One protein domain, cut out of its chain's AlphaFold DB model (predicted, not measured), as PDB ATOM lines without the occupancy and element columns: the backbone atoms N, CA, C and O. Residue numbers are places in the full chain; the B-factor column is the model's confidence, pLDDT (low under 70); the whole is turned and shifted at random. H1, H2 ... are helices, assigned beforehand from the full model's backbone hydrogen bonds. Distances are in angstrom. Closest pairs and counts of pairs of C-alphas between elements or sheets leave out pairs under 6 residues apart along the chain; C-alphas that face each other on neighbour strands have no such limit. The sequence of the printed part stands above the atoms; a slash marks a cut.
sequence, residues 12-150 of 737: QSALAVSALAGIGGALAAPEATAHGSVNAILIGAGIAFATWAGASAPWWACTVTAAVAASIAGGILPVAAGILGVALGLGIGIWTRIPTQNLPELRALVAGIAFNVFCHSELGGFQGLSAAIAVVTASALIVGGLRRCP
ATOM      1  N   GLN A  12      42.573 -58.017 -22.510       75.06
ATOM      2  CA  GLN A  12      43.102 -58.540 -23.769       75.06
ATOM      3  C   GLN A  12      42.056 -58.626 -24.891       75.06
ATOM      4  O   GLN A  12      42.362 -58.263 -26.024       75.06
ATOM      5  N   SER A  13      40.824 -59.048 -24.603       79.12
ATOM      6  CA  SER A  13      39.760 -59.176 -25.610       79.12
ATOM      7  C   SER A  13      39.189 -57.815 -26.014       79.12
ATOM      8  O   SER A  13      39.013 -57.550 -27.201       79.12
ATOM      9  N   ALA A  14      38.986 -56.902 -25.059       81.25
ATOM     10  CA  ALA A  14      38.583 -55.525 -25.360       81.25
ATOM     11  C   ALA A  14      39.662 -54.765 -26.158       81.25
ATOM     12  O   ALA A  14      39.329 -53.999 -27.065       81.25
ATOM     13  N   LEU A  15      40.947 -55.001 -25.866       85.25
ATOM     14  CA  LEU A  15      42.066 -54.468 -26.650       85.25
ATOM     15  C   LEU A  15      42.100 -55.052 -28.068       85.25
ATOM     16  O   LEU A  15      42.301 -54.294 -29.011       85.25
ATOM     17  N   ALA A  16      41.841 -56.353 -28.240       86.88
ATOM     18  CA  ALA A  16      41.769 -56.983 -29.560       86.88
ATOM     19  C   ALA A  16      40.630 -56.405 -30.418       86.88
ATOM     20  O   ALA A  16      40.854 -56.052 -31.574       86.88
ATOM     21  N   VAL A  17      39.433 -56.225 -29.842       88.94
ATOM     22  CA  VAL A  17      38.297 -55.575 -30.528       88.94
ATOM     23  C   VAL A  17      38.630 -54.130 -30.899       88.94
ATOM     24  O   VAL A  17      38.322 -53.691 -32.002       88.94
ATOM     25  N   SER A  18      39.301 -53.400 -30.007       90.44
ATOM     26  CA  SER A  18      39.715 -52.016 -30.257       90.44
ATOM     27  C   SER A  18      40.753 -51.913 -31.377       90.44
ATOM     28  O   SER A  18      40.644 -51.037 -32.228       90.44
ATOM     29  N   ALA A  19      41.728 -52.826 -31.416       90.69
ATOM     30  CA  ALA A  19      42.729 -52.885 -32.477       90.69
ATOM     31  C   ALA A  19      42.096 -53.210 -33.841       90.69
ATOM     32  O   ALA A  19      42.393 -52.537 -34.822       90.69
ATOM     33  N   LEU A  20      41.175 -54.180 -33.894       91.12
ATOM     34  CA  LEU A  20      40.437 -54.515 -35.117       91.12
ATOM     35  C   LEU A  20      39.551 -53.360 -35.596       91.12
ATOM     36  O   LEU A  20      39.535 -53.062 -36.786       91.12
ATOM     37  N   ALA A  21      38.856 -52.678 -34.679       89.94
ATOM     38  CA  ALA A  21      38.061 -51.497 -35.010       89.94
ATOM     39  C   ALA A  21      38.933 -50.352 -35.550       89.94
ATOM     40  O   ALA A  21      38.523 -49.675 -36.491       89.94
ATOM     41  N   GLY A  22      40.133 -50.165 -34.988       89.19
ATOM     42  CA  GLY A  22      41.125 -49.211 -35.482       89.19
ATOM     43  C   GLY A  22      41.643 -49.558 -36.879       89.19
ATOM     44  O   GLY A  22      41.711 -48.676 -37.726       89.19
ATOM     45  N   ILE A  23      41.940 -50.832 -37.159       89.88
ATOM     46  CA  ILE A  23      42.329 -51.288 -38.507       89.88
ATOM     47  C   ILE A  23      41.192 -51.040 -39.507       89.88
ATOM     48  O   ILE A  23      41.445 -50.517 -40.586       89.88
ATOM     49  N   GLY A  24      39.946 -51.361 -39.142       86.62
ATOM     50  CA  GLY A  24      38.777 -51.102 -39.989       86.62
ATOM     51  C   GLY A  24      38.624 -49.619 -40.340       86.62
ATOM     52  O   GLY A  24      38.450 -49.278 -41.504       86.62
ATOM     53  N   GLY A  25      38.791 -48.734 -39.354       83.75
ATOM     54  CA  GLY A  25      38.728 -47.293 -39.584       83.75
ATOM     55  C   GLY A  25      39.916 -46.733 -40.370       83.75
ATOM     56  O   GLY A  25      39.738 -45.814 -41.159       83.75
ATOM     57  N   ALA A  26      41.112 -47.303 -40.206       85.44
ATOM     58  CA  ALA A  26      42.285 -46.943 -41.004       85.44
ATOM     59  C   ALA A  26      42.116 -47.318 -42.488       85.44
ATOM     60  O   ALA A  26      42.591 -46.596 -43.358       85.44
ATOM     61  N   LEU A  27      41.421 -48.426 -42.773       84.81
ATOM     62  CA  LEU A  27      41.113 -48.887 -44.132       84.81
ATOM     63  C   LEU A  27      39.954 -48.129 -44.787       84.81
ATOM     64  O   LEU A  27      39.837 -48.160 -46.006       84.81
ATOM     65  N   ALA A  28      39.117 -47.449 -43.999       75.69
ATOM     66  CA  ALA A  28      38.028 -46.615 -44.509       75.69
ATOM     67  C   ALA A  28      38.526 -45.345 -45.228       75.69
ATOM     68  O   ALA A  28      37.731 -44.666 -45.864       75.69
ATOM     69  N   ALA A  29      39.820 -45.019 -45.089       64.12
ATOM     70  CA  ALA A  29      40.511 -43.893 -45.718       64.12
ATOM     71  C   ALA A  29      39.792 -42.516 -45.688       64.12
ATOM     72  O   ALA A  29      39.755 -41.851 -46.717       64.12
ATOM     73  N   PRO A  30      39.262 -42.016 -44.549       66.50
ATOM     74  CA  PRO A  30      38.746 -40.646 -44.512       66.50
ATOM     75  C   PRO A  30      39.882 -39.619 -44.674       66.50
ATOM     76  O   PRO A  30      40.912 -39.720 -44.000       66.50
ATOM     77  N   GLU A  31      39.679 -38.603 -45.512       68.62
ATOM     78  CA  GLU A  31      40.663 -37.552 -45.802       68.62
ATOM     79  C   GLU A  31      40.590 -36.405 -44.780       68.62
ATOM     80  O   GLU A  31      39.923 -35.388 -44.968       68.62
ATOM     81  N   ALA A  32      41.244 -36.587 -43.630       66.62
ATOM     82  CA  ALA A  32      41.294 -35.578 -42.567       66.62
ATOM     83  C   ALA A  32      42.564 -34.697 -42.640       66.62
ATOM     84  O   ALA A  32      42.526 -33.516 -42.275       66.62
ATOM     85  N   THR A  33      43.667 -35.267 -43.128       76.19
ATOM     86  CA  THR A  33      44.942 -34.637 -43.505       76.19
ATOM     87  C   THR A  33      45.280 -34.932 -44.974       76.19
ATOM     88  O   THR A  33      44.688 -35.849 -45.539       76.19
ATOM     89  N   ALA A  34      46.241 -34.236 -45.596       68.50
ATOM     90  CA  ALA A  34      46.601 -34.512 -46.999       68.50
ATOM     91  C   ALA A  34      47.456 -35.781 -47.187       68.50
ATOM     92  O   ALA A  34      47.686 -36.242 -48.299       68.50
ATOM     93  N   HIS A  35      47.935 -36.398 -46.101       76.81
ATOM     94  CA  HIS A  35      48.751 -37.610 -46.174       76.81
ATOM     95  C   HIS A  35      47.964 -38.844 -45.730       76.81
ATOM     96  O   HIS A  35      47.735 -39.059 -44.535       76.81
ATOM     97  N   GLY A  36      47.632 -39.724 -46.680       76.25
ATOM     98  CA  GLY A  36      46.845 -40.940 -46.430       76.25
ATOM     99  C   GLY A  36      47.423 -41.868 -45.348       76.25
ATOM    100  O   GLY A  36      46.681 -42.453 -44.559       76.25
ATOM    101  N   SER A  37      48.752 -41.953 -45.229       80.12
ATOM    102  CA  SER A  37      49.417 -42.746 -44.182       80.12
ATOM    103  C   SER A  37      49.227 -42.155 -42.781       80.12
ATOM    104  O   SER A  37      49.015 -42.889 -41.814       80.12
ATOM    105  N   VAL A  38      49.248 -40.826 -42.668       82.06
ATOM    106  CA  VAL A  38      49.011 -40.101 -41.415       82.06
ATOM    107  C   VAL A  38      47.538 -40.201 -41.023       82.06
ATOM    108  O   VAL A  38      47.248 -40.490 -39.860       82.06
ATOM    109  N   ASN A  39      46.619 -40.082 -41.989       79.94
ATOM    110  CA  ASN A  39      45.188 -40.326 -41.785       79.94
ATOM    111  C   ASN A  39      44.921 -41.716 -41.219       79.94
ATOM    112  O   ASN A  39      44.299 -41.840 -40.163       79.94
ATOM    113  N   ALA A  40      45.450 -42.760 -41.862       83.75
ATOM    114  CA  ALA A  40      45.261 -44.139 -41.428       83.75
ATOM    115  C   ALA A  40      45.723 -44.357 -39.974       83.75
ATOM    116  O   ALA A  40      45.027 -44.996 -39.181       83.75
ATOM    117  N   ILE A  41      46.867 -43.777 -39.593       86.88
ATOM    118  CA  ILE A  41      47.405 -43.878 -38.229       86.88
ATOM    119  C   ILE A  41      46.545 -43.095 -37.231       86.88
ATOM    120  O   ILE A  41      46.189 -43.641 -36.185       86.88
ATOM    121  N   LEU A  42      46.205 -41.836 -37.524       84.44
ATOM    122  CA  LEU A  42      45.438 -40.973 -36.618       84.44
ATOM    123  C   LEU A  42      44.028 -41.509 -36.385       84.44
ATOM    124  O   LEU A  42      43.583 -41.615 -35.239       84.44
ATOM    125  N   ILE A  43      43.343 -41.886 -37.462       84.38
ATOM    126  CA  ILE A  43      41.971 -42.393 -37.432       84.38
ATOM    127  C   ILE A  43      41.950 -43.771 -36.778       84.38
ATOM    128  O   ILE A  43      41.172 -43.999 -35.848       84.38
ATOM    129  N   GLY A  44      42.868 -44.662 -37.161       87.94
ATOM    130  CA  GLY A  44      42.981 -45.984 -36.554       87.94
ATOM    131  C   GLY A  44      43.287 -45.925 -35.056       87.94
ATOM    132  O   GLY A  44      42.628 -46.600 -34.261       87.94
ATOM    133  N   ALA A  45      44.230 -45.074 -34.636       89.31
ATOM    134  CA  ALA A  45      44.559 -44.881 -33.224       89.31
ATOM    135  C   ALA A  45      43.411 -44.222 -32.441       89.31
ATOM    136  O   ALA A  45      43.104 -44.648 -31.324       89.31
ATOM    137  N   GLY A  46      42.750 -43.217 -33.026       88.75
ATOM    138  CA  GLY A  46      41.604 -42.530 -32.431       88.75
ATOM    139  C   GLY A  46      40.423 -43.471 -32.196       88.75
ATOM    140  O   GLY A  46      39.877 -43.514 -31.091       88.75
ATOM    141  N   ILE A  47      40.081 -44.292 -33.192       90.38
ATOM    142  CA  ILE A  47      38.999 -45.280 -33.102       90.38
ATOM    143  C   ILE A  47      39.354 -46.385 -32.122       90.38
ATOM    144  O   ILE A  47      38.518 -46.737 -31.287       90.38
ATOM    145  N   ALA A  48      40.584 -46.905 -32.154       91.44
ATOM    146  CA  ALA A  48      41.026 -47.898 -31.182       91.44
ATOM    147  C   ALA A  48      40.919 -47.348 -29.749       91.44
ATOM    148  O   ALA A  48      40.400 -48.021 -28.858       91.44
ATOM    149  N   PHE A  49      41.327 -46.097 -29.525       91.12
ATOM    150  CA  PHE A  49      41.237 -45.460 -28.214       91.12
ATOM    151  C   PHE A  49      39.788 -45.211 -27.767       91.12
ATOM    152  O   PHE A  49      39.434 -45.529 -26.628       91.12
ATOM    153  N   ALA A  50      38.932 -44.691 -28.650       90.69
ATOM    154  CA  ALA A  50      37.520 -44.450 -28.355       90.69
ATOM    155  C   ALA A  50      36.757 -45.762 -28.093       90.69
ATOM    156  O   ALA A  50      35.957 -45.842 -27.157       90.69
ATOM    157  N   THR A  51      37.068 -46.814 -28.854       92.19
ATOM    158  CA  THR A  51      36.523 -48.170 -28.690       92.19
ATOM    159  C   THR A  51      36.941 -48.780 -27.353       92.19
ATOM    160  O   THR A  51      36.103 -49.293 -26.603       92.19
ATOM    161  N   TRP A  52      38.221 -48.642 -26.998       92.19
ATOM    162  CA  TRP A  52      38.756 -49.101 -25.719       92.19
ATOM    163  C   TRP A  52      38.120 -48.363 -24.534       92.19
ATOM    164  O   TRP A  52      37.706 -48.991 -23.555       92.19
ATOM    165  N   ALA A  53      37.959 -47.039 -24.628       89.62
ATOM    166  CA  ALA A  53      37.256 -46.261 -23.609       89.62
ATOM    167  C   ALA A  53      35.771 -46.667 -23.508       89.62
ATOM    168  O   ALA A  53      35.228 -46.781 -22.402       89.62
ATOM    169  N   GLY A  54      35.138 -46.976 -24.647       89.38
ATOM    170  CA  GLY A  54      33.781 -47.512 -24.751       89.38
ATOM    171  C   GLY A  54      33.566 -48.811 -23.968       89.38
ATOM    172  O   GLY A  54      32.519 -48.981 -23.342       89.38
ATOM    173  N   ALA A  55      34.579 -49.679 -23.872       89.31
ATOM    174  CA  ALA A  55      34.519 -50.909 -23.072       89.31
ATOM    175  C   ALA A  55      34.194 -50.649 -21.584       89.31
ATOM    176  O   ALA A  55      33.563 -51.474 -20.913       89.31
ATOM    177  N   SER A  56      34.598 -49.481 -21.066       88.00
ATOM    178  CA  SER A  56      34.359 -49.043 -19.682       88.00
ATOM    179  C   SER A  56      33.147 -48.111 -19.530       88.00
ATOM    180  O   SER A  56      32.712 -47.831 -18.407       88.00
ATOM    181  N   ALA A  57      32.573 -47.640 -20.640       87.88
ATOM    182  CA  ALA A  57      31.465 -46.695 -20.658       87.88
ATOM    183  C   ALA A  57      30.137 -47.328 -20.176       87.88
ATOM    184  O   ALA A  57      29.990 -48.559 -20.127       87.88
ATOM    185  N   PRO A  58      29.146 -46.510 -19.761       87.31
ATOM    186  CA  PRO A  58      27.783 -46.992 -19.553       87.31
ATOM    187  C   PRO A  58      27.218 -47.614 -20.832       87.31
ATOM    188  O   PRO A  58      27.402 -47.056 -21.908       87.31
ATOM    189  N   TRP A  59      26.471 -48.717 -20.712       85.38
ATOM    190  CA  TRP A  59      25.844 -49.377 -21.865       85.38
ATOM    191  C   TRP A  59      24.989 -48.402 -22.689       85.38
ATOM    192  O   TRP A  59      25.084 -48.400 -23.909       85.38
ATOM    193  N   TRP A  60      24.250 -47.503 -22.026       85.38
ATOM    194  CA  TRP A  60      23.411 -46.511 -22.697       85.38
ATOM    195  C   TRP A  60      24.227 -45.508 -23.520       85.38
ATOM    196  O   TRP A  60      23.741 -45.044 -24.541       85.38
ATOM    197  N   ALA A  61      25.471 -45.201 -23.129       87.75
ATOM    198  CA  ALA A  61      26.333 -44.293 -23.884       87.75
ATOM    199  C   ALA A  61      26.814 -44.944 -25.191       87.75
ATOM    200  O   ALA A  61      26.809 -44.294 -26.234       87.75
ATOM    201  N   CYS A  62      27.149 -46.242 -25.158       86.88
ATOM    202  CA  CYS A  62      27.446 -47.026 -26.362       86.88
ATOM    203  C   CYS A  62      26.216 -47.123 -27.282       86.88
ATOM    204  O   CYS A  62      26.349 -46.949 -28.488       86.88
ATOM    205  N   THR A  63      25.019 -47.344 -26.723       87.12
ATOM    206  CA  THR A  63      23.771 -47.404 -27.504       87.12
ATOM    207  C   THR A  63      23.438 -46.068 -28.162       87.12
ATOM    208  O   THR A  63      23.089 -46.049 -29.336       87.12
ATOM    209  N   VAL A  64      23.571 -44.949 -27.437       90.56
ATOM    210  CA  VAL A  64      23.377 -43.601 -28.002       90.56
ATOM    211  C   VAL A  64      24.397 -43.338 -29.109       90.56
ATOM    212  O   VAL A  64      24.018 -42.863 -30.170       90.56
ATOM    213  N   THR A  65      25.661 -43.718 -28.905       90.62
ATOM    214  CA  THR A  65      26.716 -43.587 -29.924       90.62
ATOM    215  C   THR A  65      26.370 -44.362 -31.201       90.62
ATOM    216  O   THR A  65      26.447 -43.806 -32.292       90.62
ATOM    217  N   ALA A  66      25.913 -45.612 -31.073       88.94
ATOM    218  CA  ALA A  66      25.469 -46.420 -32.210       88.94
ATOM    219  C   ALA A  66      24.202 -45.867 -32.886       88.94
ATOM    220  O   ALA A  66      24.085 -45.941 -34.105       88.94
ATOM    221  N   ALA A  67      23.273 -45.289 -32.118       88.06
ATOM    222  CA  ALA A  67      22.063 -44.671 -32.660       88.06
ATOM    223  C   ALA A  67      22.381 -43.407 -33.468       88.06
ATOM    224  O   ALA A  67      21.841 -43.232 -34.557       88.06
ATOM    225  N   VAL A  68      23.291 -42.561 -32.968       89.81
ATOM    226  CA  VAL A  68      23.779 -41.386 -33.702       89.81
ATOM    227  C   VAL A  68      24.480 -41.827 -34.987       89.81
ATOM    228  O   VAL A  68      24.135 -41.324 -36.050       89.81
ATOM    229  N   ALA A  69      25.368 -42.827 -34.925       87.88
ATOM    230  CA  ALA A  69      26.027 -43.378 -36.112       87.88
ATOM    231  C   ALA A  69      25.028 -43.914 -37.151       87.88
ATOM    232  O   ALA A  69      25.130 -43.584 -38.326       87.88
ATOM    233  N   ALA A  70      24.013 -44.670 -36.719       87.19
ATOM    234  CA  ALA A  70      22.965 -45.177 -37.606       87.19
ATOM    235  C   ALA A  70      22.137 -44.055 -38.254       87.19
ATOM    236  O   ALA A  70      21.717 -44.196 -39.397       87.19
ATOM    237  N   SER A  71      21.898 -42.952 -37.533       86.25
ATOM    238  CA  SER A  71      21.080 -41.836 -38.025       86.25
ATOM    239  C   SER A  71      21.749 -41.003 -39.117       86.25
ATOM    240  O   SER A  71      21.047 -40.317 -39.852       86.25
ATOM    241  N   ILE A  72      23.081 -41.069 -39.225       84.50
ATOM    242  CA  ILE A  72      23.854 -40.304 -40.213       84.50
ATOM    243  C   ILE A  72      24.555 -41.185 -41.252       84.50
ATOM    244  O   ILE A  72      25.256 -40.678 -42.117       84.50
ATOM    245  N   ALA A  73      24.374 -42.501 -41.169       82.75
ATOM    246  CA  ALA A  73      24.978 -43.476 -42.062       82.75
ATOM    247  C   ALA A  73      24.512 -43.299 -43.520       82.75
ATOM    248  O   ALA A  73      23.313 -43.325 -43.803       82.75
ATOM    249  N   GLY A  74      25.469 -43.194 -44.448       70.88
ATOM    250  CA  GLY A  74      25.217 -43.235 -45.887       70.88
ATOM    251  C   GLY A  74      25.189 -44.683 -46.382       70.88
ATOM    252  O   GLY A  74      26.166 -45.413 -46.244       70.88
ATOM    253  N   GLY A  75      24.066 -45.128 -46.945       78.00
ATOM    254  CA  GLY A  75      23.950 -46.449 -47.570       78.00
ATOM    255  C   GLY A  75      23.451 -47.587 -46.666       78.00
ATOM    256  O   GLY A  75      23.426 -47.522 -45.439       78.00
ATOM    257  N   ILE A  76      23.020 -48.677 -47.309       78.94
ATOM    258  CA  ILE A  76      22.283 -49.781 -46.663       78.94
ATOM    259  C   ILE A  76      23.153 -50.549 -45.654       78.94
ATOM    260  O   ILE A  76      22.679 -50.922 -44.580       78.94
ATOM    261  N   LEU A  77      24.426 -50.783 -45.986       80.38
ATOM    262  CA  LEU A  77      25.358 -51.562 -45.164       80.38
ATOM    263  C   LEU A  77      25.739 -50.837 -43.852       80.38
ATOM    264  O   LEU A  77      25.574 -51.446 -42.790       80.38
ATOM    265  N   PRO A  78      26.164 -49.556 -43.863       77.94
ATOM    266  CA  PRO A  78      26.440 -48.810 -42.632       77.94
ATOM    267  C   PRO A  78      25.195 -48.600 -41.755       77.94
ATOM    268  O   PRO A  78      25.286 -48.709 -40.532       77.94
ATOM    269  N   VAL A  79      24.013 -48.401 -42.355       80.38
ATOM    270  CA  VAL A  79      22.736 -48.320 -41.618       80.38
ATOM    271  C   VAL A  79      22.429 -49.640 -40.904       80.38
ATOM    272  O   VAL A  79      22.132 -49.641 -39.707       80.38
ATOM    273  N   ALA A  80      22.546 -50.777 -41.597       81.38
ATOM    274  CA  ALA A  80      22.328 -52.094 -41.000       81.38
ATOM    275  C   ALA A  80      23.318 -52.380 -39.856       81.38
ATOM    276  O   ALA A  80      22.919 -52.885 -38.803       81.38
ATOM    277  N   ALA A  81      24.590 -52.003 -40.027       80.06
ATOM    278  CA  ALA A  81      25.611 -52.109 -38.989       80.06
ATOM    279  C   ALA A  81      25.297 -51.214 -37.773       80.06
ATOM    280  O   ALA A  81      25.389 -51.668 -36.629       80.06
ATOM    281  N   GLY A  82      24.851 -49.975 -37.997       78.69
ATOM    282  CA  GLY A  82      24.414 -49.063 -36.940       78.69
ATOM    283  C   GLY A  82      23.216 -49.605 -36.149       78.69
ATOM    284  O   GLY A  82      23.251 -49.642 -34.917       78.69
ATOM    285  N   ILE A  83      22.189 -50.116 -36.840       83.69
ATOM    286  CA  ILE A  83      21.006 -50.746 -36.223       83.69
ATOM    287  C   ILE A  83      21.407 -51.976 -35.396       83.69
ATOM    288  O   ILE A  83      20.933 -52.143 -34.268       83.69
ATOM    289  N   LEU A  84      22.314 -52.812 -35.914       85.00
ATOM    290  CA  LEU A  84      22.869 -53.946 -35.176       85.00
ATOM    291  C   LEU A  84      23.582 -53.482 -33.895       85.00
ATOM    292  O   LEU A  84      23.372 -54.065 -32.830       85.00
ATOM    293  N   GLY A  85      24.363 -52.401 -33.968       79.19
ATOM    294  CA  GLY A  85      24.998 -51.776 -32.808       79.19
ATOM    295  C   GLY A  85      23.990 -51.313 -31.747       79.19
ATOM    296  O   GLY A  85      24.178 -51.585 -30.558       79.19
ATOM    297  N   VAL A  86      22.884 -50.685 -32.158       83.88
ATOM    298  CA  VAL A  86      21.792 -50.274 -31.254       83.88
ATOM    299  C   VAL A  86      21.136 -51.487 -30.588       83.88
ATOM    300  O   VAL A  86      20.959 -51.494 -29.365       83.88
ATOM    301  N   ALA A  87      20.816 -52.529 -31.361       83.88
ATOM    302  CA  ALA A  87      20.202 -53.757 -30.856       83.88
ATOM    303  C   ALA A  87      21.102 -54.470 -29.831       83.88
ATOM    304  O   ALA A  87      20.641 -54.849 -28.750       83.88
ATOM    305  N   LEU A  88      22.402 -54.580 -30.126       82.00
ATOM    306  CA  LEU A  88      23.406 -55.121 -29.207       82.00
ATOM    307  C   LEU A  88      23.516 -54.269 -27.933       82.00
ATOM    308  O   LEU A  88      23.512 -54.813 -26.829       82.00
ATOM    309  N   GLY A  89      23.543 -52.939 -28.056       77.88
ATOM    310  CA  GLY A  89      23.590 -52.013 -26.922       77.88
ATOM    311  C   GLY A  89      22.387 -52.136 -25.976       77.88
ATOM    312  O   GLY A  89      22.554 -52.198 -24.753       77.88
ATOM    313  N   LEU A  90      21.170 -52.221 -26.523       82.31
ATOM    314  CA  LEU A  90      19.942 -52.461 -25.752       82.31
ATOM    315  C   LEU A  90      19.949 -53.845 -25.085       82.31
ATOM    316  O   LEU A  90      19.589 -53.963 -23.910       82.31
ATOM    317  N   GLY A  91      20.429 -54.871 -25.795       79.50
ATOM    318  CA  GLY A  91      20.619 -56.220 -25.261       79.50
ATOM    319  C   GLY A  91      21.539 -56.244 -24.038       79.50
ATOM    320  O   GLY A  91      21.196 -56.857 -23.027       79.50
ATOM    321  N   ILE A  92      22.650 -55.495 -24.062       76.94
ATOM    322  CA  ILE A  92      23.550 -55.334 -22.904       76.94
ATOM    323  C   ILE A  92      22.805 -54.709 -21.716       76.94
ATOM    324  O   ILE A  92      22.967 -55.166 -20.583       76.94
ATOM    325  N   GLY A  93      21.972 -53.689 -21.942       74.94
ATOM    326  CA  GLY A  93      21.177 -53.052 -20.885       74.94
ATOM    327  C   GLY A  93      20.195 -54.009 -20.199       74.94
ATOM    328  O   GLY A  93      20.035 -53.967 -18.977       74.94
ATOM    329  N   ILE A  94      19.584 -54.916 -20.965       77.50
ATOM    330  CA  ILE A  94      18.691 -55.964 -20.447       77.50
ATOM    331  C   ILE A  94      19.494 -57.021 -19.677       77.50
ATOM    332  O   ILE A  94      19.102 -57.410 -18.577       77.50
ATOM    333  N   TRP A  95      20.640 -57.447 -20.212       69.06
ATOM    334  CA  TRP A  95      21.445 -58.525 -19.631       69.06
ATOM    335  C   TRP A  95      22.182 -58.106 -18.351       69.06
ATOM    336  O   TRP A  95      22.296 -58.883 -17.408       69.06
ATOM    337  N   THR A  96      22.618 -56.847 -18.274       65.19
ATOM    338  CA  THR A  96      23.320 -56.281 -17.106       65.19
ATOM    339  C   THR A  96      22.405 -55.987 -15.910       65.19
ATOM    340  O   THR A  96      22.907 -55.688 -14.827       65.19
ATOM    341  N   ARG A  97      21.075 -56.140 -16.043       63.44
ATOM    342  CA  ARG A  97      20.161 -56.234 -14.884       63.44
ATOM    343  C   ARG A  97      20.382 -57.510 -14.060       63.44
ATOM    344  O   ARG A  97      19.878 -57.590 -12.943       63.44
ATOM    345  N   ILE A  98      21.144 -58.479 -14.575       57.28
ATOM    346  CA  ILE A  98      21.586 -59.661 -13.832       57.28
ATOM    347  C   ILE A  98      22.883 -59.306 -13.069       57.28
ATOM    348  O   ILE A  98      23.895 -59.006 -13.703       57.28
ATOM    349  N   PRO A  99      22.897 -59.345 -11.718       50.53
ATOM    350  CA  PRO A  99      23.951 -58.738 -10.889       50.53
ATOM    351  C   PRO A  99      25.365 -59.342 -11.006       50.53
ATOM    352  O   PRO A  99      26.281 -58.889 -10.322       50.53
ATOM    353  N   THR A 100      25.569 -60.371 -11.829       51.50
ATOM    354  CA  THR A 100      26.812 -61.156 -11.885       51.50
ATOM    355  C   THR A 100      27.630 -60.986 -13.165       51.50
ATOM    356  O   THR A 100      28.733 -61.530 -13.219       51.50
ATOM    357  N   GLN A 101      27.158 -60.246 -14.179       58.94
ATOM    358  CA  GLN A 101      27.832 -60.181 -15.483       58.94
ATOM    359  C   GLN A 101      28.143 -58.751 -15.934       58.94
ATOM    360  O   GLN A 101      27.265 -57.914 -16.123       58.94
ATOM    361  N   ASN A 102      29.432 -58.488 -16.138       68.94
ATOM    362  CA  ASN A 102      29.955 -57.260 -16.719       68.94
ATOM    363  C   ASN A 102      30.484 -57.616 -18.119       68.94
ATOM    364  O   ASN A 102      31.388 -58.440 -18.219       68.94
ATOM    365  N   LEU A 103      29.918 -57.032 -19.185       80.81
ATOM    366  CA  LEU A 103      30.248 -57.362 -20.587       80.81
ATOM    367  C   LEU A 103      31.000 -56.191 -21.261       80.81
ATOM    368  O   LEU A 103      30.370 -55.338 -21.891       80.81
ATOM    369  N   PRO A 104      32.320 -56.042 -21.044       81.88
ATOM    370  CA  PRO A 104      33.122 -54.970 -21.646       81.88
ATOM    371  C   PRO A 104      33.402 -55.206 -23.138       81.88
ATOM    372  O   PRO A 104      33.408 -54.253 -23.908       81.88
ATOM    373  N   GLU A 105      33.552 -56.462 -23.560       84.44
ATOM    374  CA  GLU A 105      33.839 -56.850 -24.952       84.44
ATOM    375  C   GLU A 105      32.702 -56.467 -25.904       84.44
ATOM    376  O   GLU A 105      32.932 -55.862 -26.944       84.44
ATOM    377  N   LEU A 106      31.456 -56.731 -25.502       84.12
ATOM    378  CA  LEU A 106      30.260 -56.347 -26.254       84.12
ATOM    379  C   LEU A 106      30.091 -54.825 -26.351       84.12
ATOM    380  O   LEU A 106      29.653 -54.325 -27.379       84.12
ATOM    381  N   ARG A 107      30.468 -54.067 -25.313       89.00
ATOM    382  CA  ARG A 107      30.458 -52.593 -25.366       89.00
ATOM    383  C   ARG A 107      31.537 -52.041 -26.289       89.00
ATOM    384  O   ARG A 107      31.258 -51.102 -27.028       89.00
ATOM    385  N   ALA A 108      32.731 -52.635 -26.259       88.38
ATOM    386  CA  ALA A 108      33.789 -52.333 -27.215       88.38
ATOM    387  C   ALA A 108      33.324 -52.651 -28.642       88.38
ATOM    388  O   ALA A 108      33.477 -51.824 -29.524       88.38
ATOM    389  N   LEU A 109      32.660 -53.788 -28.865       89.81
ATOM    390  CA  LEU A 109      32.126 -54.147 -30.179       89.81
ATOM    391  C   LEU A 109      31.092 -53.127 -30.677       89.81
ATOM    392  O   LEU A 109      31.199 -52.656 -31.804       89.81
ATOM    393  N   VAL A 110      30.132 -52.733 -29.831       88.81
ATOM    394  CA  VAL A 110      29.128 -51.708 -30.175       88.81
ATOM    395  C   VAL A 110      29.789 -50.365 -30.502       88.81
ATOM    396  O   VAL A 110      29.430 -49.740 -31.496       88.81
ATOM    397  N   ALA A 111      30.768 -49.933 -29.701       89.75
ATOM    398  CA  ALA A 111      31.509 -48.699 -29.958       89.75
ATOM    399  C   ALA A 111      32.332 -48.783 -31.257       89.75
ATOM    400  O   ALA A 111      32.291 -47.859 -32.061       89.75
ATOM    401  N   GLY A 112      33.025 -49.900 -31.491       89.12
ATOM    402  CA  GLY A 112      33.839 -50.125 -32.685       89.12
ATOM    403  C   GLY A 112      33.015 -50.149 -33.973       89.12
ATOM    404  O   GLY A 112      33.421 -49.529 -34.955       89.12
ATOM    405  N   ILE A 113      31.835 -50.783 -33.949       89.62
ATOM    406  CA  ILE A 113      30.868 -50.741 -35.057       89.62
ATOM    407  C   ILE A 113      30.417 -49.299 -35.304       89.62
ATOM    408  O   ILE A 113      30.482 -48.831 -36.434       89.62
ATOM    409  N   ALA A 114      30.013 -48.571 -34.257       89.81
ATOM    410  CA  ALA A 114      29.535 -47.198 -34.394       89.81
ATOM    411  C   ALA A 114      30.592 -46.252 -34.993       89.81
ATOM    412  O   ALA A 114      30.278 -45.481 -35.895       89.81
ATOM    413  N   PHE A 115      31.852 -46.334 -34.548       89.00
ATOM    414  CA  PHE A 115      32.927 -45.503 -35.101       89.00
ATOM    415  C   PHE A 115      33.319 -45.879 -36.530       89.00
ATOM    416  O   PHE A 115      33.619 -44.986 -37.314       89.00
ATOM    417  N   ASN A 116      33.252 -47.159 -36.902       88.56
ATOM    418  CA  ASN A 116      33.438 -47.550 -38.301       88.56
ATOM    419  C   ASN A 116      32.283 -47.052 -39.182       88.56
ATOM    420  O   ASN A 116      32.529 -46.623 -40.300       88.56
ATOM    421  N   VAL A 117      31.043 -47.032 -38.679       86.69
ATOM    422  CA  VAL A 117      29.904 -46.433 -39.397       86.69
ATOM    423  C   VAL A 117      30.097 -44.924 -39.593       86.69
ATOM    424  O   VAL A 117      29.824 -44.431 -40.681       86.69
ATOM    425  N   PHE A 118      30.631 -44.203 -38.599       85.94
ATOM    426  CA  PHE A 118      30.968 -42.781 -38.759       85.94
ATOM    427  C   PHE A 118      31.990 -42.529 -39.877       85.94
ATOM    428  O   PHE A 118      31.826 -41.580 -40.638       85.94
ATOM    429  N   CYS A 119      33.007 -43.383 -40.028       79.38
ATOM    430  CA  CYS A 119      33.993 -43.247 -41.107       79.38
ATOM    431  C   CYS A 119      33.415 -43.431 -42.515       79.38
ATOM    432  O   CYS A 119      34.027 -42.970 -43.463       79.38
ATOM    433  N   HIS A 120      32.256 -44.078 -42.646       77.62
ATOM    434  CA  HIS A 120      31.587 -44.320 -43.929       77.62
ATOM    435  C   HIS A 120      30.312 -43.468 -44.077       77.62
ATOM    436  O   HIS A 120      29.401 -43.831 -44.817       77.62
ATOM    437  N   SER A 121      30.188 -42.382 -43.303       75.88
ATOM    438  CA  SER A 121      29.006 -41.515 -43.316       75.88
ATOM    439  C   SER A 121      29.250 -40.214 -44.080       75.88
ATOM    440  O   SER A 121      30.058 -39.383 -43.667       75.88
ATOM    441  N   GLU A 122      28.492 -40.018 -45.161       66.50
ATOM    442  CA  GLU A 122      28.501 -38.811 -45.991       66.50
ATOM    443  C   GLU A 122      27.188 -38.039 -45.792       66.50
ATOM    444  O   GLU A 122      26.149 -38.357 -46.373       66.50
ATOM    445  N   LEU A 123      27.208 -37.022 -44.929       67.44
ATOM    446  CA  LEU A 123      26.120 -36.047 -44.842       67.44
ATOM    447  C   LEU A 123      26.381 -34.971 -45.905       67.44
ATOM    448  O   LEU A 123      27.219 -34.101 -45.685       67.44
ATOM    449  N   GLY A 124      25.687 -35.053 -47.045       53.53
ATOM    450  CA  GLY A 124      25.897 -34.255 -48.270       53.53
ATOM    451  C   GLY A 124      25.602 -32.748 -48.187       53.53
ATOM    452  O   GLY A 124      24.896 -32.219 -49.035       53.53
ATOM    453  N   GLY A 125      26.106 -32.060 -47.161       60.66
ATOM    454  CA  GLY A 125      26.055 -30.600 -47.026       60.66
ATOM    455  C   GLY A 125      27.442 -30.021 -46.748       60.66
ATOM    456  O   GLY A 125      28.138 -29.599 -47.659       60.66
ATOM    457  N   PHE A 126      27.863 -30.030 -45.479       56.91
ATOM    458  CA  PHE A 126      29.212 -29.644 -45.052       56.91
ATOM    459  C   PHE A 126      30.017 -30.914 -44.762       56.91
ATOM    460  O   PHE A 126      29.681 -31.633 -43.815       56.91
ATOM    461  N   GLN A 127      31.069 -31.199 -45.536       59.41
ATOM    462  CA  GLN A 127      31.824 -32.460 -45.425       59.41
ATOM    463  C   GLN A 127      32.502 -32.676 -44.053       59.41
ATOM    464  O   GLN A 127      32.891 -33.792 -43.718       59.41
ATOM    465  N   GLY A 128      32.547 -31.654 -43.188       66.12
ATOM    466  CA  GLY A 128      32.987 -31.790 -41.797       66.12
ATOM    467  C   GLY A 128      31.905 -32.110 -40.759       66.12
ATOM    468  O   GLY A 128      32.235 -32.291 -39.584       66.12
ATOM    469  N   LEU A 129      30.619 -32.184 -41.124       75.88
ATOM    470  CA  LEU A 129      29.528 -32.353 -40.153       75.88
ATOM    471  C   LEU A 129      29.506 -33.761 -39.540       75.88
ATOM    472  O   LEU A 129      29.369 -33.896 -38.322       75.88
ATOM    473  N   SER A 130      29.683 -34.808 -40.351       77.50
ATOM    474  CA  SER A 130      29.781 -36.195 -39.870       77.50
ATOM    475  C   SER A 130      30.998 -36.377 -38.959       77.50
ATOM    476  O   SER A 130      30.875 -36.945 -37.870       77.50
ATOM    477  N   ALA A 131      32.143 -35.797 -39.334       78.38
ATOM    478  CA  ALA A 131      33.353 -35.773 -38.519       78.38
ATOM    479  C   ALA A 131      33.147 -35.029 -37.186       78.38
ATOM    480  O   ALA A 131      33.529 -35.539 -36.131       78.38
ATOM    481  N   ALA A 132      32.484 -33.869 -37.186       81.31
ATOM    482  CA  ALA A 132      32.178 -33.120 -35.966       81.31
ATOM    483  C   ALA A 132      31.254 -33.911 -35.024       81.31
ATOM    484  O   ALA A 132      31.519 -34.007 -33.820       81.31
ATOM    485  N   ILE A 133      30.207 -34.542 -35.569       85.69
ATOM    486  CA  ILE A 133      29.302 -35.423 -34.818       85.69
ATOM    487  C   ILE A 133      30.081 -36.605 -34.226       85.69
ATOM    488  O   ILE A 133      29.916 -36.921 -33.041       85.69
ATOM    489  N   ALA A 134      30.971 -37.223 -35.007       85.19
ATOM    490  CA  ALA A 134      31.816 -38.323 -34.559       85.19
ATOM    491  C   ALA A 134      32.762 -37.894 -33.424       85.19
ATOM    492  O   ALA A 134      32.845 -38.590 -32.411       85.19
ATOM    493  N   VAL A 135      33.413 -36.729 -33.528       86.81
ATOM    494  CA  VAL A 135      34.324 -36.185 -32.501       86.81
ATOM    495  C   VAL A 135      33.585 -35.850 -31.203       86.81
ATOM    496  O   VAL A 135      34.061 -36.200 -30.117       86.81
ATOM    497  N   VAL A 136      32.408 -35.220 -31.278       89.50
ATOM    498  CA  VAL A 136      31.576 -34.916 -30.097       89.50
ATOM    499  C   VAL A 136      31.132 -36.207 -29.410       89.50
ATOM    500  O   VAL A 136      31.257 -36.347 -28.187       89.50
ATOM    501  N   THR A 137      30.678 -37.183 -30.198       89.62
ATOM    502  CA  THR A 137      30.213 -38.478 -29.691       89.62
ATOM    503  C   THR A 137      31.365 -39.282 -29.075       89.62
ATOM    504  O   THR A 137      31.236 -39.790 -27.956       89.62
ATOM    505  N   ALA A 138      32.526 -39.321 -29.737       89.38
ATOM    506  CA  ALA A 138      33.752 -39.926 -29.221       89.38
ATOM    507  C   ALA A 138      34.184 -39.285 -27.901       89.38
ATOM    508  O   ALA A 138      34.458 -39.993 -26.934       89.38
ATOM    509  N   SER A 139      34.176 -37.955 -27.822       89.38
ATOM    510  CA  SER A 139      34.559 -37.210 -26.618       89.38
ATOM    511  C   SER A 139      33.654 -37.543 -25.430       89.38
ATOM    512  O   SER A 139      34.145 -37.836 -24.334       89.38
ATOM    513  N   ALA A 140      32.334 -37.571 -25.640       89.12
ATOM    514  CA  ALA A 140      31.370 -37.939 -24.606       89.12
ATOM    515  C   ALA A 140      31.569 -39.389 -24.122       89.12
ATOM    516  O   ALA A 140      31.578 -39.646 -22.910       89.12
ATOM    517  N   LEU A 141      31.789 -40.324 -25.054       90.38
ATOM    518  CA  LEU A 141      32.032 -41.732 -24.747       90.38
ATOM    519  C   LEU A 141      33.355 -41.932 -23.993       90.38
ATOM    520  O   LEU A 141      33.377 -42.623 -22.971       90.38
ATOM    521  N   ILE A 142      34.435 -41.279 -24.436       90.75
ATOM    522  CA  ILE A 142      35.760 -41.315 -23.804       90.75
ATOM    523  C   ILE A 142      35.680 -40.785 -22.370       90.75
ATOM    524  O   ILE A 142      36.144 -41.447 -21.440       90.75
ATOM    525  N   VAL A 143      35.044 -39.631 -22.146       89.12
ATOM    526  CA  VAL A 143      34.877 -39.060 -20.798       89.12
ATOM    527  C   VAL A 143      34.039 -39.984 -19.908       89.12
ATOM    528  O   VAL A 143      34.399 -40.222 -18.750       89.12
ATOM    529  N   GLY A 144      32.940 -40.534 -20.435       87.38
ATOM    530  CA  GLY A 144      32.073 -41.472 -19.718       87.38
ATOM    531  C   GLY A 144      32.777 -42.778 -19.335       87.38
ATOM    532  O   GLY A 144      32.597 -43.267 -18.214       87.38
ATOM    533  N   GLY A 145      33.608 -43.312 -20.233       86.38
ATOM    534  CA  GLY A 145      34.427 -44.505 -20.024       86.38
ATOM    535  C   GLY A 145      35.553 -44.281 -19.020       86.38
ATOM    536  O   GLY A 145      35.624 -44.973 -18.002       86.38
ATOM    537  N   LEU A 146      36.376 -43.250 -19.231       87.56
ATOM    538  CA  LEU A 146      37.527 -42.941 -18.376       87.56
ATOM    539  C   LEU A 146      37.127 -42.611 -16.935       87.56
ATOM    540  O   LEU A 146      37.858 -42.959 -16.004       87.56
ATOM    541  N   ARG A 147      35.961 -41.985 -16.707       87.56
ATOM    542  CA  ARG A 147      35.442 -41.720 -15.349       87.56
ATOM    543  C   ARG A 147      35.218 -42.997 -14.535       87.56
ATOM    544  O   ARG A 147      35.337 -42.934 -13.311       87.56
ATOM    545  N   ARG A 148      34.930 -44.123 -15.197       84.00
ATOM    546  CA  ARG A 148      34.677 -45.439 -14.588       84.00
ATOM    547  C   ARG A 148      35.925 -46.325 -14.495       84.00
ATOM    548  O   ARG A 148      35.877 -47.354 -13.826       84.00
ATOM    549  N   CYS A 149      37.040 -45.925 -15.108       84.12
ATOM    550  CA  CYS A 149      38.319 -46.624 -14.992       84.12
ATOM    551  C   CYS A 149      39.014 -46.355 -13.636       84.12
ATOM    552  O   CYS A 149      38.785 -45.317 -13.003       84.12
ATOM    553  N   PRO A 150      39.934 -47.238 -13.199       84.88
ATOM    554  CA  PRO A 150      40.777 -47.004 -12.028       84.88
ATOM    555  C   PRO A 150      41.548 -45.679 -12.110       84.88
ATOM    556  O   PRO A 150      42.050 -45.301 -13.170       84.88
TER     557      PRO A 150
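AT A GLANCE: This is residues 12 to 150 of the 737 residues of the protein "DUF4012 domain-containing protein" of Acidimicrobiia bacterium (UniProt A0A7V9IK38). The domain is an elongated up-and-down bundle of six helices, in which H5 is the core and H1, H2, H6, H3 and H4 are set round it in that order. This surround is left open between H1 and H4, and H6 meets H5 with only a part of its length. The printed part has 139 residues with six named helices, H1 to H6 in order along the chain, and no named strand; its class is all helix. It is compact, with a radius of gyration of the C-alphas of 14.2 A, and its C-alphas span 48 by 28 by 22 A.

IN THESE COORDINATES: H1 is residues 12 to 27, 22.6 A from first to last C-alpha, and begins with C-alpha 12 at (43.102, -58.540, -23.769). H2, residues 36 to 56, measures 30.6 A. H3, residues 59 to 72, measures 20.6 A, and H4, residues 76 to 95, 28.4 A. H5, residues 104 to 119, measures 22.7 A and begins with C-alpha 104 at (33.122, -54.970, -21.646). H6, residues 129 to 148, measures 29.2 A and ends with C-alpha 148 at (34.677, -45.439, -14.588).

HOW THE PARTS SIT: The six helices form an up-and-down bundle, each running against the one before it. H5 is the hub and touches the five others. H1 touches H5 at a shallow tilt of 7 degrees, the same way, with the C-alphas of Ala 14 and Glu 105 closest at 4.9 A. H1 and H2 form a hairpin; their closest C-alphas, Gly 22 and Gly 44, are 3.9 A apart, at a tilt of 32 degrees, only just shallow. H2 touches H5 with residues 47 to 56 alone, the C-alphas of Ala 55 and Ala 108 closest at 4.4 A. H3 and H4 form a hairpin at 17 degrees, with the C-alphas of Ala 70 and Gly 82 closest at 4.2 A. H3 touches H5, the C-alphas of Ala 66 and Ala 114 closest at 4.7 A. H6 touches H5 with residues 130 to 134 alone, the C-alphas of Phe 118 and Ala 134 closest at 6.2 A. H1 and H4 are apart. Every O i to N i+4 pair is within hydrogen-bond range in H1, H3, H4 and H5; in H2 it is 16 of 17 and in H6 15 of 16.

THE WHOLE: The two C-alphas farthest apart, those of Ala 34 and Pro 99, are 49.0 A apart. The printed part has no cut and no long link. The mean pLDDT of the printed part is 81.7; residues 29 to 32, 34, 95 to 102 and 122 to 128 are under 70.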